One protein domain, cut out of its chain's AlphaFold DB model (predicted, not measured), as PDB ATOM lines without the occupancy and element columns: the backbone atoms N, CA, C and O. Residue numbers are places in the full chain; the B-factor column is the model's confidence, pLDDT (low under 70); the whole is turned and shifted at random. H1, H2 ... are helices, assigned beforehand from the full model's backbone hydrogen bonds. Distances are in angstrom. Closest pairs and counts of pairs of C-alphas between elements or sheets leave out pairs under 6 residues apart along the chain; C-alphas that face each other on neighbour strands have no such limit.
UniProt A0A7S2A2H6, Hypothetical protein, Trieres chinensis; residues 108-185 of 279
ATOM      1  N   ASP A 108      43.168  76.525  42.303       81.81
ATOM      2  CA  ASP A 108      43.088  77.702  41.440       81.81
ATOM      3  C   ASP A 108      44.275  77.749  40.463       81.81
ATOM      4  O   ASP A 108      45.335  77.178  40.728       81.81
ATOM      5  N   ASP A 109      44.178  78.577  39.416       73.62
ATOM      6  CA  ASP A 109      45.263  78.867  38.453       73.62
ATOM      7  C   ASP A 109      46.582  79.341  39.099       73.62
ATOM      8  O   ASP A 109      47.623  79.432  38.454       73.62
ATOM      9  N   ARG A 110      46.538  79.714  40.382       69.62
ATOM     10  CA  ARG A 110      47.691  80.158  41.181       69.62
ATOM     11  C   ARG A 110      48.326  79.033  42.002       69.62
ATOM     12  O   ARG A 110      49.277  79.295  42.738       69.62
ATOM     13  N   GLY A 111      47.778  77.823  41.925       70.38
ATOM     14  CA  GLY A 111      48.168  76.672  42.728       70.38
ATOM     15  C   GLY A 111      47.752  76.744  44.192       70.38
ATOM     16  O   GLY A 111      48.369  76.099  45.036       70.38
ATOM     17  N   VAL A 112      46.749  77.564  44.509       78.31
ATOM     18  CA  VAL A 112      46.168  77.634  45.853       78.31
ATOM     19  C   VAL A 112      44.964  76.709  45.882       78.31
ATOM     20  O   VAL A 112      44.116  76.780  44.999       78.31
ATOM     21  N   GLU A 113      44.914  75.836  46.879       82.31
ATOM     22  CA  GLU A 113      43.796  74.917  47.059       82.31
ATOM     23  C   GLU A 113      42.551  75.697  47.524       82.31
ATOM     24  O   GLU A 113      42.627  76.533  48.431       82.31
ATOM     25  N   VAL A 114      41.426  75.477  46.843       81.56
ATOM     26  CA  VAL A 114      40.207  76.295  46.961       81.56
ATOM     27  C   VAL A 114      39.508  76.057  48.298       81.56
ATOM     28  O   VAL A 114      39.042  77.011  48.928       81.56
ATOM     29  N   ASN A 115      39.479  74.808  48.767       79.88
ATOM     30  CA  ASN A 115      38.720  74.402  49.950       79.88
ATOM     31  C   ASN A 115      39.528  74.520  51.258       79.88
ATOM     32  O   ASN A 115      39.015  74.242  52.340       79.88
ATOM     33  N   LYS A 116      40.785  74.973  51.180       83.38
ATOM     34  CA  LYS A 116      41.769  75.080  52.276       83.38
ATOM     35  C   LYS A 116      41.927  73.795  53.106       83.38
ATOM     36  O   LYS A 116      42.185  73.861  54.308       83.38
ATOM     37  N   LEU A 117      41.770  72.638  52.473       82.81
ATOM     38  CA  LEU A 117      41.916  71.305  53.054       82.81
ATOM     39  C   LEU A 117      43.374  70.844  53.083       82.81
ATOM     40  O   LEU A 117      43.750  70.059  53.955       82.81
ATOM     41  N   LEU A 118      44.193  71.337  52.152       85.81
ATOM     42  CA  LEU A 118      45.624  71.051  52.102       85.81
ATOM     43  C   LEU A 118      46.447  72.262  52.555       85.81
ATOM     44  O   LEU A 118      46.058  73.412  52.319       85.81
ATOM     45  N   PRO A 119      47.616  72.033  53.183       83.19
ATOM     46  CA  PRO A 119      48.559  73.110  53.422       83.19
ATOM     47  C   PRO A 119      49.009  73.710  52.087       83.19
ATOM     48  O   PRO A 119      49.090  73.027  51.065       83.19
ATOM     49  N   SER A 120      49.323  75.008  52.098       79.62
ATOM     50  CA  SER A 120      49.803  75.695  50.901       79.62
ATOM     51  C   SER A 120      51.035  74.986  50.349       79.62
ATOM     52  O   SER A 120      52.031  74.830  51.067       79.62
ATOM     53  N   LEU A 121      50.977  74.610  49.073       77.25
ATOM     54  CA  LEU A 121      52.103  74.001  48.384       77.25
ATOM     55  C   LEU A 121      53.322  74.928  48.482       77.25
ATOM     56  O   LEU A 121      53.228  76.147  48.333       77.25
ATOM     57  N   GLY A 122      54.494  74.344  48.743       69.50
ATOM     58  CA  GLY A 122      55.750  75.094  48.876       69.50
ATOM     59  C   GLY A 122      56.237  75.739  47.572       69.50
ATOM     60  O   GLY A 122      57.277  76.398  47.567       69.50
ATOM     61  N   ARG A 123      55.507  75.544  46.468       72.75
ATOM     62  CA  ARG A 123      55.795  76.063  45.131       72.75
ATOM     63  C   ARG A 123      54.518  76.569  44.466       72.75
ATOM     64  O   ARG A 123      53.415  76.196  44.852       72.75
ATOM     65  N   ARG A 124      54.683  77.407  43.443       65.81
ATOM     66  CA  ARG A 124      53.580  77.802  42.564       65.81
ATOM     67  C   ARG A 124      53.314  76.674  41.577       65.81
ATOM     68  O   ARG A 124      54.255  76.187  40.953       65.81
ATOM     69  N   LEU A 125      52.048  76.288  41.440       67.62
ATOM     70  CA  LEU A 125      51.600  75.463  40.324       67.62
ATOM     71  C   LEU A 125      51.491  76.379  39.108       67.62
ATOM     72  O   LEU A 125      50.411  76.837  38.753       67.62
ATOM     73  N   ASP A 126      52.632  76.740  38.526       57.16
ATOM     74  CA  ASP A 126      52.610  77.398  37.226       57.16
ATOM     75  C   ASP A 126      52.039  76.391  36.219       57.16
ATOM     76  O   ASP A 126      52.398  75.209  36.237       57.16
ATOM     77  N   THR A 127      51.124  76.850  35.362       52.47
ATOM     78  CA  THR A 127      50.448  76.036  34.344       52.47
ATOM     79  C   THR A 127      51.464  75.198  33.564       52.47
ATOM     80  O   THR A 127      52.193  75.733  32.726       52.47
ATOM     81  N   GLY A 128      51.529  73.897  33.858       54.31
ATOM     82  CA  GLY A 128      52.431  72.938  33.212       54.31
ATOM     83  C   GLY A 128      53.435  72.236  34.134       54.31
ATOM     84  O   GLY A 128      54.042  71.261  33.696       54.31
ATOM     85  N   ILE A 129      53.612  72.664  35.389       59.09
ATOM     86  CA  ILE A 129      54.421  71.910  36.358       59.09
ATOM     87  C   ILE A 129      53.527  70.858  37.025       59.09
ATOM     88  O   ILE A 129      52.703  71.182  37.878       59.09
ATOM     89  N   GLY A 130      53.691  69.599  36.610       67.88
ATOM     90  CA  GLY A 130      53.009  68.451  37.209       67.88
ATOM     91  C   GLY A 130      53.404  68.224  38.669       67.88
ATOM     92  O   GLY A 130      54.434  68.727  39.142       67.88
ATOM     93  N   CYS A 131      52.571  67.466  39.383       76.94
ATOM     94  CA  CYS A 131      52.872  66.999  40.733       76.94
ATOM     95  C   CYS A 131      54.250  66.312  40.767       76.94
ATOM     96  O   CYS A 131      54.643  65.670  39.795       76.94
ATOM     97  N   TYR A 132      55.010  66.471  41.856       80.62
ATOM     98  CA  TYR A 132      56.284  65.746  41.999       80.62
ATOM     99  C   TYR A 132      56.095  64.233  42.094       80.62
ATOM    100  O   TYR A 132      57.026  63.493  41.787       80.62
ATOM    101  N   PHE A 133      54.923  63.811  42.564       83.69
ATOM    102  CA  PHE A 133      54.551  62.416  42.670       83.69
ATOM    103  C   PHE A 133      53.714  62.034  41.459       83.69
ATOM    104  O   PHE A 133      52.719  62.695  41.147       83.69
ATOM    105  N   GLU A 134      54.128  60.973  40.783       85.38
ATOM    106  CA  GLU A 134      53.358  60.417  39.681       85.38
ATOM    107  C   GLU A 134      52.299  59.449  40.227       85.38
ATOM    108  O   GLU A 134      52.536  58.785  41.237       85.38
ATOM    109  N   PRO A 135      51.132  59.318  39.572       84.88
ATOM    110  CA  PRO A 135      50.091  58.362  39.958       84.88
ATOM    111  C   PRO A 135      50.584  56.923  40.181       84.88
ATOM    112  O   PRO A 135      50.021  56.212  41.008       84.88
ATOM    113  N   GLY A 136      51.638  56.512  39.467       82.75
ATOM    114  CA  GLY A 136      52.254  55.186  39.578       82.75
ATOM    115  C   GLY A 136      53.281  55.039  40.705       82.75
ATOM    116  O   GLY A 136      53.823  53.955  40.905       82.75
ATOM    117  N   ASP A 137      53.581  56.096  41.465       89.94
ATOM    118  CA  ASP A 137      54.535  55.991  42.564       89.94
ATOM    119  C   ASP A 137      54.015  55.042  43.648       89.94
ATOM    120  O   ASP A 137      52.890  55.168  44.131       89.94
ATOM    121  N   ARG A 138      54.888  54.164  44.162       89.38
ATOM    122  CA  ARG A 138      54.548  53.195  45.224       89.38
ATOM    123  C   ARG A 138      53.875  53.835  46.447       89.38
ATOM    124  O   ARG A 138      53.066  53.204  47.123       89.38
ATOM    125  N   LYS A 139      54.230  55.084  46.766       91.94
ATOM    126  CA  LYS A 139      53.605  55.840  47.862       91.94
ATOM    127  C   LYS A 139      52.180  56.281  47.528       91.94
ATOM    128  O   LYS A 139      51.331  56.244  48.415       91.94
ATOM    129  N   VAL A 140      51.943  56.701  46.286       91.50
ATOM    130  CA  VAL A 140      50.626  57.111  45.793       91.50
ATOM    131  C   VAL A 140      49.707  55.899  45.754       91.50
ATOM    132  O   VAL A 140      48.651  55.945  46.374       91.50
ATOM    133  N   VAL A 141      50.154  54.786  45.165       90.38
ATOM    134  CA  VAL A 141      49.393  53.525  45.108       90.38
ATOM    135  C   VAL A 141      48.971  53.066  46.508       90.38
ATOM    136  O   VAL A 141      47.789  52.861  46.761       90.38
ATOM    137  N   ASN A 142      49.897  53.044  47.472       91.56
ATOM    138  CA  ASN A 142      49.589  52.671  48.861       91.56
ATOM    139  C   ASN A 142      48.537  53.592  49.510       91.56
ATOM    140  O   ASN A 142      47.693  53.147  50.290       91.56
ATOM    141  N   LEU A 143      48.584  54.894  49.214       91.19
ATOM    142  CA  LEU A 143      47.588  55.847  49.704       91.19
ATOM    143  C   LEU A 143      46.230  55.635  49.048       91.19
ATOM    144  O   LEU A 143      45.220  55.664  49.752       91.19
ATOM    145  N   VAL A 144      46.207  55.407  47.738       91.88
ATOM    146  CA  VAL A 144      44.992  55.125  46.971       91.88
ATOM    147  C   VAL A 144      44.326  53.857  47.492       91.88
ATOM    148  O   VAL A 144      43.156  53.913  47.855       91.88
ATOM    149  N   GLU A 145      45.069  52.764  47.671       88.81
ATOM    150  CA  GLU A 145      44.559  51.510  48.248       88.81
ATOM    151  C   GLU A 145      43.942  51.714  49.639       88.81
ATOM    152  O   GLU A 145      42.875  51.186  49.950       88.81
ATOM    153  N   LYS A 146      44.587  52.518  50.493       90.62
ATOM    154  CA  LYS A 146      44.124  52.745  51.872       90.62
ATOM    155  C   LYS A 146      42.942  53.694  51.987       90.62
ATOM    156  O   LYS A 146      42.170  53.592  52.940       90.62
ATOM    157  N   THR A 147      42.850  54.682  51.106       88.19
ATOM    158  CA  THR A 147      41.854  55.762  51.214       88.19
ATOM    159  C   THR A 147      40.709  55.621  50.224       88.19
ATOM    160  O   THR A 147      39.636  56.182  50.466       88.19
ATOM    161  N   GLY A 148      40.917  54.884  49.133       87.31
ATOM    162  CA  GLY A 148      40.027  54.834  47.979       87.31
ATOM    163  C   GLY A 148      39.815  56.207  47.341       87.31
ATOM    164  O   GLY A 148      38.696  56.502  46.929       87.31
ATOM    165  N   CYS A 149      40.824  57.089  47.366       88.38
ATOM    166  CA  CYS A 149      40.755  58.408  46.730       88.38
ATOM    167  C   CYS A 149      41.336  58.389  45.309       88.38
ATOM    168  O   CYS A 149      41.996  57.431  44.910       88.38
ATOM    169  N   HIS A 150      41.086  59.456  44.547       90.62
ATOM    170  CA  HIS A 150      41.624  59.603  43.200       90.62
ATOM    171  C   HIS A 150      43.169  59.660  43.239       90.62
ATOM    172  O   HIS A 150      43.728  60.341  44.104       90.62
ATOM    173  N   PRO A 151      43.891  59.005  42.310       89.25
ATOM    174  CA  PRO A 151      45.355  58.945  42.349       89.25
ATOM    175  C   PRO A 151      46.024  60.322  42.251       89.25
ATOM    176  O   PRO A 151      47.028  60.573  42.917       89.25
ATOM    177  N   GLU A 152      45.439  61.255  41.495       88.88
ATOM    178  CA  GLU A 152      45.917  62.645  41.466       88.88
ATOM    179  C   GLU A 152      45.776  63.336  42.830       88.88
ATOM    180  O   GLU A 152      46.677  64.060  43.241       88.88
ATOM    181  N   ASP A 153      44.686  63.092  43.565       89.56
ATOM    182  CA  ASP A 153      44.475  63.691  44.887       89.56
ATOM    183  C   ASP A 153      45.463  63.133  45.913       89.56
ATOM    184  O   ASP A 153      45.996  63.879  46.736       89.56
ATOM    185  N   ALA A 154      45.755  61.832  45.835       91.19
ATOM    186  CA  ALA A 154      46.798  61.205  46.638       91.19
ATOM    187  C   ALA A 154      48.181  61.802  46.337       91.19
ATOM    188  O   ALA A 154      48.946  62.088  47.263       91.19
ATOM    189  N   ALA A 155      48.490  62.045  45.060       90.75
ATOM    190  CA  ALA A 155      49.729  62.694  44.649       90.75
ATOM    191  C   ALA A 155      49.819  64.135  45.185       90.75
ATOM    192  O   ALA A 155      50.837  64.514  45.770       90.75
ATOM    193  N   TRP A 156      48.745  64.921  45.072       89.75
ATOM    194  CA  TRP A 156      48.693  66.287  45.599       89.75
ATOM    195  C   TRP A 156      48.809  66.346  47.123       89.75
ATOM    196  O   TRP A 156      49.534  67.193  47.651       89.75
ATOM    197  N   ALA A 157      48.149  65.434  47.839       91.62
ATOM    198  CA  ALA A 157      48.266  65.335  49.290       91.62
ATOM    199  C   ALA A 157      49.706  64.999  49.710       91.62
ATOM    200  O   ALA A 157      50.254  65.631  50.615       91.62
ATOM    201  N   LEU A 158      50.358  64.058  49.021       92.38
ATOM    202  CA  LEU A 158      51.769  63.753  49.262       92.38
ATOM    203  C   LEU A 158      52.670  64.952  48.994       92.38
ATOM    204  O   LEU A 158      53.596  65.198  49.765       92.38
ATOM    205  N   GLU A 159      52.414  65.718  47.936       90.50
ATOM    206  CA  GLU A 159      53.194  66.919  47.653       90.50
ATOM    207  C   GLU A 159      53.048  67.965  48.762       90.50
ATOM    208  O   GLU A 159      54.051  68.492  49.256       90.50
ATOM    209  N   ALA A 160      51.817  68.217  49.206       88.94
ATOM    210  CA  ALA A 160      51.523  69.166  50.273       88.94
ATOM    211  C   ALA A 160      52.230  68.798  51.590       88.94
ATOM    212  O   ALA A 160      52.748  69.675  52.286       88.94
ATOM    213  N   HIS A 161      52.344  67.498  51.876       91.38
ATOM    214  CA  HIS A 161      53.014  66.945  53.057       91.38
ATOM    215  C   HIS A 161      54.461  66.491  52.805       91.38
ATOM    216  O   HIS A 161      55.034  65.743  53.595       91.38
ATOM    217  N   ARG A 162      55.094  66.942  51.710       89.88
ATOM    218  CA  ARG A 162      56.512  66.663  51.389       89.88
ATOM    219  C   ARG A 162      56.870  65.167  51.392       89.88
ATOM    220  O   ARG A 162      57.999  64.788  51.703       89.88
ATOM    221  N   GLY A 163      55.917  64.317  51.026       89.06
ATOM    222  CA  GLY A 163      56.081  62.872  50.928       89.06
ATOM    223  C   GLY A 163      55.869  62.094  52.229       89.06
ATOM    224  O   GLY A 163      56.210  60.900  52.246       89.06
ATOM    225  N   ASP A 164      55.337  62.727  53.283       92.88
ATOM    226  CA  ASP A 164      54.838  62.034  54.474       92.88
ATOM    227  C   ASP A 164      53.487  61.371  54.175       92.88
ATOM    228  O   ASP A 164      52.466  62.021  53.947       92.88
ATOM    229  N   VAL A 165      53.501  60.040  54.173       93.12
ATOM    230  CA  VAL A 165      52.335  59.206  53.865       93.12
ATOM    231  C   VAL A 165      51.284  59.291  54.972       93.12
ATOM    232  O   VAL A 165      50.090  59.214  54.692       93.12
ATOM    233  N   THR A 166      51.704  59.436  56.229       93.81
ATOM    234  CA  THR A 166      50.782  59.427  57.370       93.81
ATOM    235  C   THR A 166      49.997  60.724  57.451       93.81
ATOM    236  O   THR A 166      48.774  60.687  57.584       93.81
ATOM    237  N   GLU A 167      50.664  61.863  57.274       93.94
ATOM    238  CA  GLU A 167      49.989  63.158  57.244       93.94
ATOM    239  C   GLU A 167      49.065  63.277  56.027       93.94
ATOM    240  O   GLU A 167      47.899  63.643  56.187       93.94
ATOM    241  N   ALA A 168      49.530  62.871  54.839       93.06
ATOM    242  CA  ALA A 168      48.708  62.842  53.628       93.06
ATOM    243  C   ALA A 168      47.458  61.962  53.800       93.06
ATOM    244  O   ALA A 168      46.352  62.342  53.417       93.06
ATOM    245  N   TRP A 169      47.601  60.801  54.444       93.94
ATOM    246  CA  TRP A 169      46.469  59.935  54.764       93.94
ATOM    247  C   TRP A 169      45.456  60.634  55.679       93.94
ATOM    248  O   TRP A 169      44.248  60.594  55.428       93.94
ATOM    249  N   THR A 170      45.937  61.313  56.725       92.75
ATOM    250  CA  THR A 170      45.053  62.046  57.638       92.75
ATOM    251  C   THR A 170      44.343  63.212  56.957       92.75
ATOM    252  O   THR A 170      43.148  63.389  57.202       92.75
ATOM    253  N   SER A 171      45.021  63.955  56.073       91.38
ATOM    254  CA  SER A 171      44.439  65.102  55.369       91.38
ATOM    255  C   SER A 171      43.373  64.676  54.359       91.38
ATOM    256  O   SER A 171      42.288  65.262  54.333       91.38
ATOM    257  N   ILE A 172      43.593  63.578  53.630       91.88
ATOM    258  CA  ILE A 172      42.567  62.938  52.787       91.88
ATOM    259  C   ILE A 172      41.371  62.494  53.641       91.88
ATOM    260  O   ILE A 172      40.214  62.753  53.302       91.88
ATOM    261  N   GLY A 173      41.630  61.873  54.795       90.31
ATOM    262  CA  GLY A 173      40.582  61.451  55.723       90.31
ATOM    263  C   GLY A 173      39.765  62.614  56.299       90.31
ATOM    264  O   GLY A 173      38.566  62.460  56.544       90.31
ATOM    265  N   THR A 174      40.380  63.777  56.533       89.75
ATOM    266  CA  THR A 174      39.665  64.999  56.935       89.75
ATOM    267  C   THR A 174      38.900  65.621  55.774       89.75
ATOM    268  O   THR A 174      37.741  65.981  55.956       89.75
ATOM    269  N   ALA A 175      39.489  65.673  54.580       88.00
ATOM    270  CA  ALA A 175      38.857  66.210  53.379       88.00
ATOM    271  C   ALA A 175      37.579  65.443  53.029       88.00
ATOM    272  O   ALA A 175      36.525  66.036  52.821       88.00
ATOM    273  N   ARG A 176      37.636  64.108  53.080       87.81
ATOM    274  CA  ARG A 176      36.474  63.247  52.841       87.81
ATOM    275  C   ARG A 176      35.363  63.470  53.867       87.81
ATOM    276  O   ARG A 176      34.192  63.496  53.506       87.81
ATOM    277  N   ARG A 177      35.717  63.656  55.143       84.75
ATOM    278  CA  ARG A 177      34.744  63.999  56.192       84.75
ATOM    279  C   ARG A 177      34.119  65.369  55.960       84.75
ATOM    280  O   ARG A 177      32.911  65.495  56.099       84.75
ATOM    281  N   ASN A 178      34.911  66.362  55.570       82.75
ATOM    282  CA  ASN A 178      34.411  67.704  55.283       82.75
ATOM    283  C   ASN A 178      33.476  67.704  54.071       82.75
ATOM    284  O   ASN A 178      32.385  68.247  54.166       82.75
ATOM    285  N   SER A 179      33.829  66.992  52.999       82.38
ATOM    286  CA  SER A 179      32.961  66.818  51.829       82.38
ATOM    287  C   SER A 179      31.627  66.142  52.185       82.38
ATOM    288  O   SER A 179      30.567  66.568  51.731       82.38
ATOM    289  N   LEU A 180      31.645  65.126  53.056       77.75
ATOM    290  CA  LEU A 180      30.414  64.506  53.555       77.75
ATOM    291  C   LEU A 180      29.596  65.464  54.434       77.75
ATOM    292  O   LEU A 180      28.371  65.478  54.340       77.75
ATOM    293  N   ASN A 181      30.260  66.275  55.260       76.25
ATOM    294  CA  ASN A 181      29.608  67.264  56.114       76.25
ATOM    295  C   ASN A 181      29.014  68.430  55.315       76.25
ATOM    296  O   ASN A 181      27.968  68.926  55.697       76.25
ATOM    297  N   GLU A 182      29.606  68.846  54.195       69.81
ATOM    298  CA  GLU A 182      28.989  69.836  53.298       69.81
ATOM    299  C   GLU A 182      27.659  69.326  52.722       69.81
ATOM    300  O   GLU A 182      26.712  70.096  52.555       69.81
ATOM    301  N   GLY A 183      27.555  68.017  52.467       64.50
ATOM    302  CA  GLY A 183      26.302  67.374  52.062       64.50
ATOM    303  C   GLY A 183      25.268  67.271  53.190       64.50
ATOM    304  O   GLY A 183      24.065  67.230  52.926       64.50
ATOM    305  N   VAL A 184      25.714  67.257  54.447       64.56
ATOM    306  CA  VAL A 184      24.861  67.306  55.638       64.56
ATOM    307  C   VAL A 184      24.797  68.759  56.085       64.56
ATOM    308  O   VAL A 184      25.524  69.156  56.985       64.56
ATOM    309  N   ALA A 185      23.949  69.558  55.432       58.47
ATOM    310  CA  ALA A 185      23.754  70.972  55.751       58.47
ATOM    311  C   ALA A 185      23.386  71.165  57.234       58.47
ATOM    312  O   ALA A 185      22.215  71.167  57.618       58.47
TER     313      ALA A 185
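AT A GLANCE: This is residues 108 to 185 of the 279 residues of the protein "Hypothetical protein" of Trieres chinensis (UniProt A0A7S2A2H6). Three helices cross one another in a small cluster, made of H1, H2 and residues 165 to 173 of the long H3, while the far end of H3 runs out of it as an arm whose residues 180 to 185 stick out. A long stretch with no named element, residues 108 to 137, loops past the side of H2 away from H1 before it reaches H1. The printed part has 78 residues with three named helices, in the order H1, H2, H3, and no named strand; the class is all helix. The whole is compact, with a radius of gyration of the C-alphas of 12.4 A and spans of 36 by 28 by 17 A.

HOW THE PARTS SIT: H3, residues 165 to 183, touches H2, residues 151 to 160, with its residues 165 to 172 alone. The closest C-alphas are those of Ala 157 and Ala 168, 5.0 A apart, and the two helices run opposite ways at a steep tilt of 64 degrees. H3 touches H1, residues 138 to 147, with residues 165 to 173 alone; the closest C-alphas are those of Leu 143 and Trp 169, 6.6 A apart. These two run the same way at a steep tilt of 36 degrees, only just beyond shallow. H1 and H2 touch, closest at the C-alphas of Val 140 and Ala 154, 5.7 A apart, and are only just about perpendicular, at 71 degrees. The helix packing is mostly crossed, with 0 of the 3 touching pairs at a shallow tilt. In H1, H2 and H3 every O i to N i+4 pair is within hydrogen-bond range.

IN THESE COORDINATES: H3 measures 27.3 A from C-alpha 165 at (52.335, 59.206, 53.865) to C-alpha 183 at (26.302, 67.374, 52.062). H1 begins at C-alpha 138, (54.548, 53.195, 45.224), and measures 14.3 A, as does H2.

THE WHOLE: The C-alphas of Arg 138 and Ala 185 are the two farthest apart, 37.1 A. The printed part has no cut, and the links H1 to H2 and H2 to H3 are tight. The mean pLDDT of the printed part is 82.8; it is under 70 at residues 110, 122, 124 to 130 and 182 to 185.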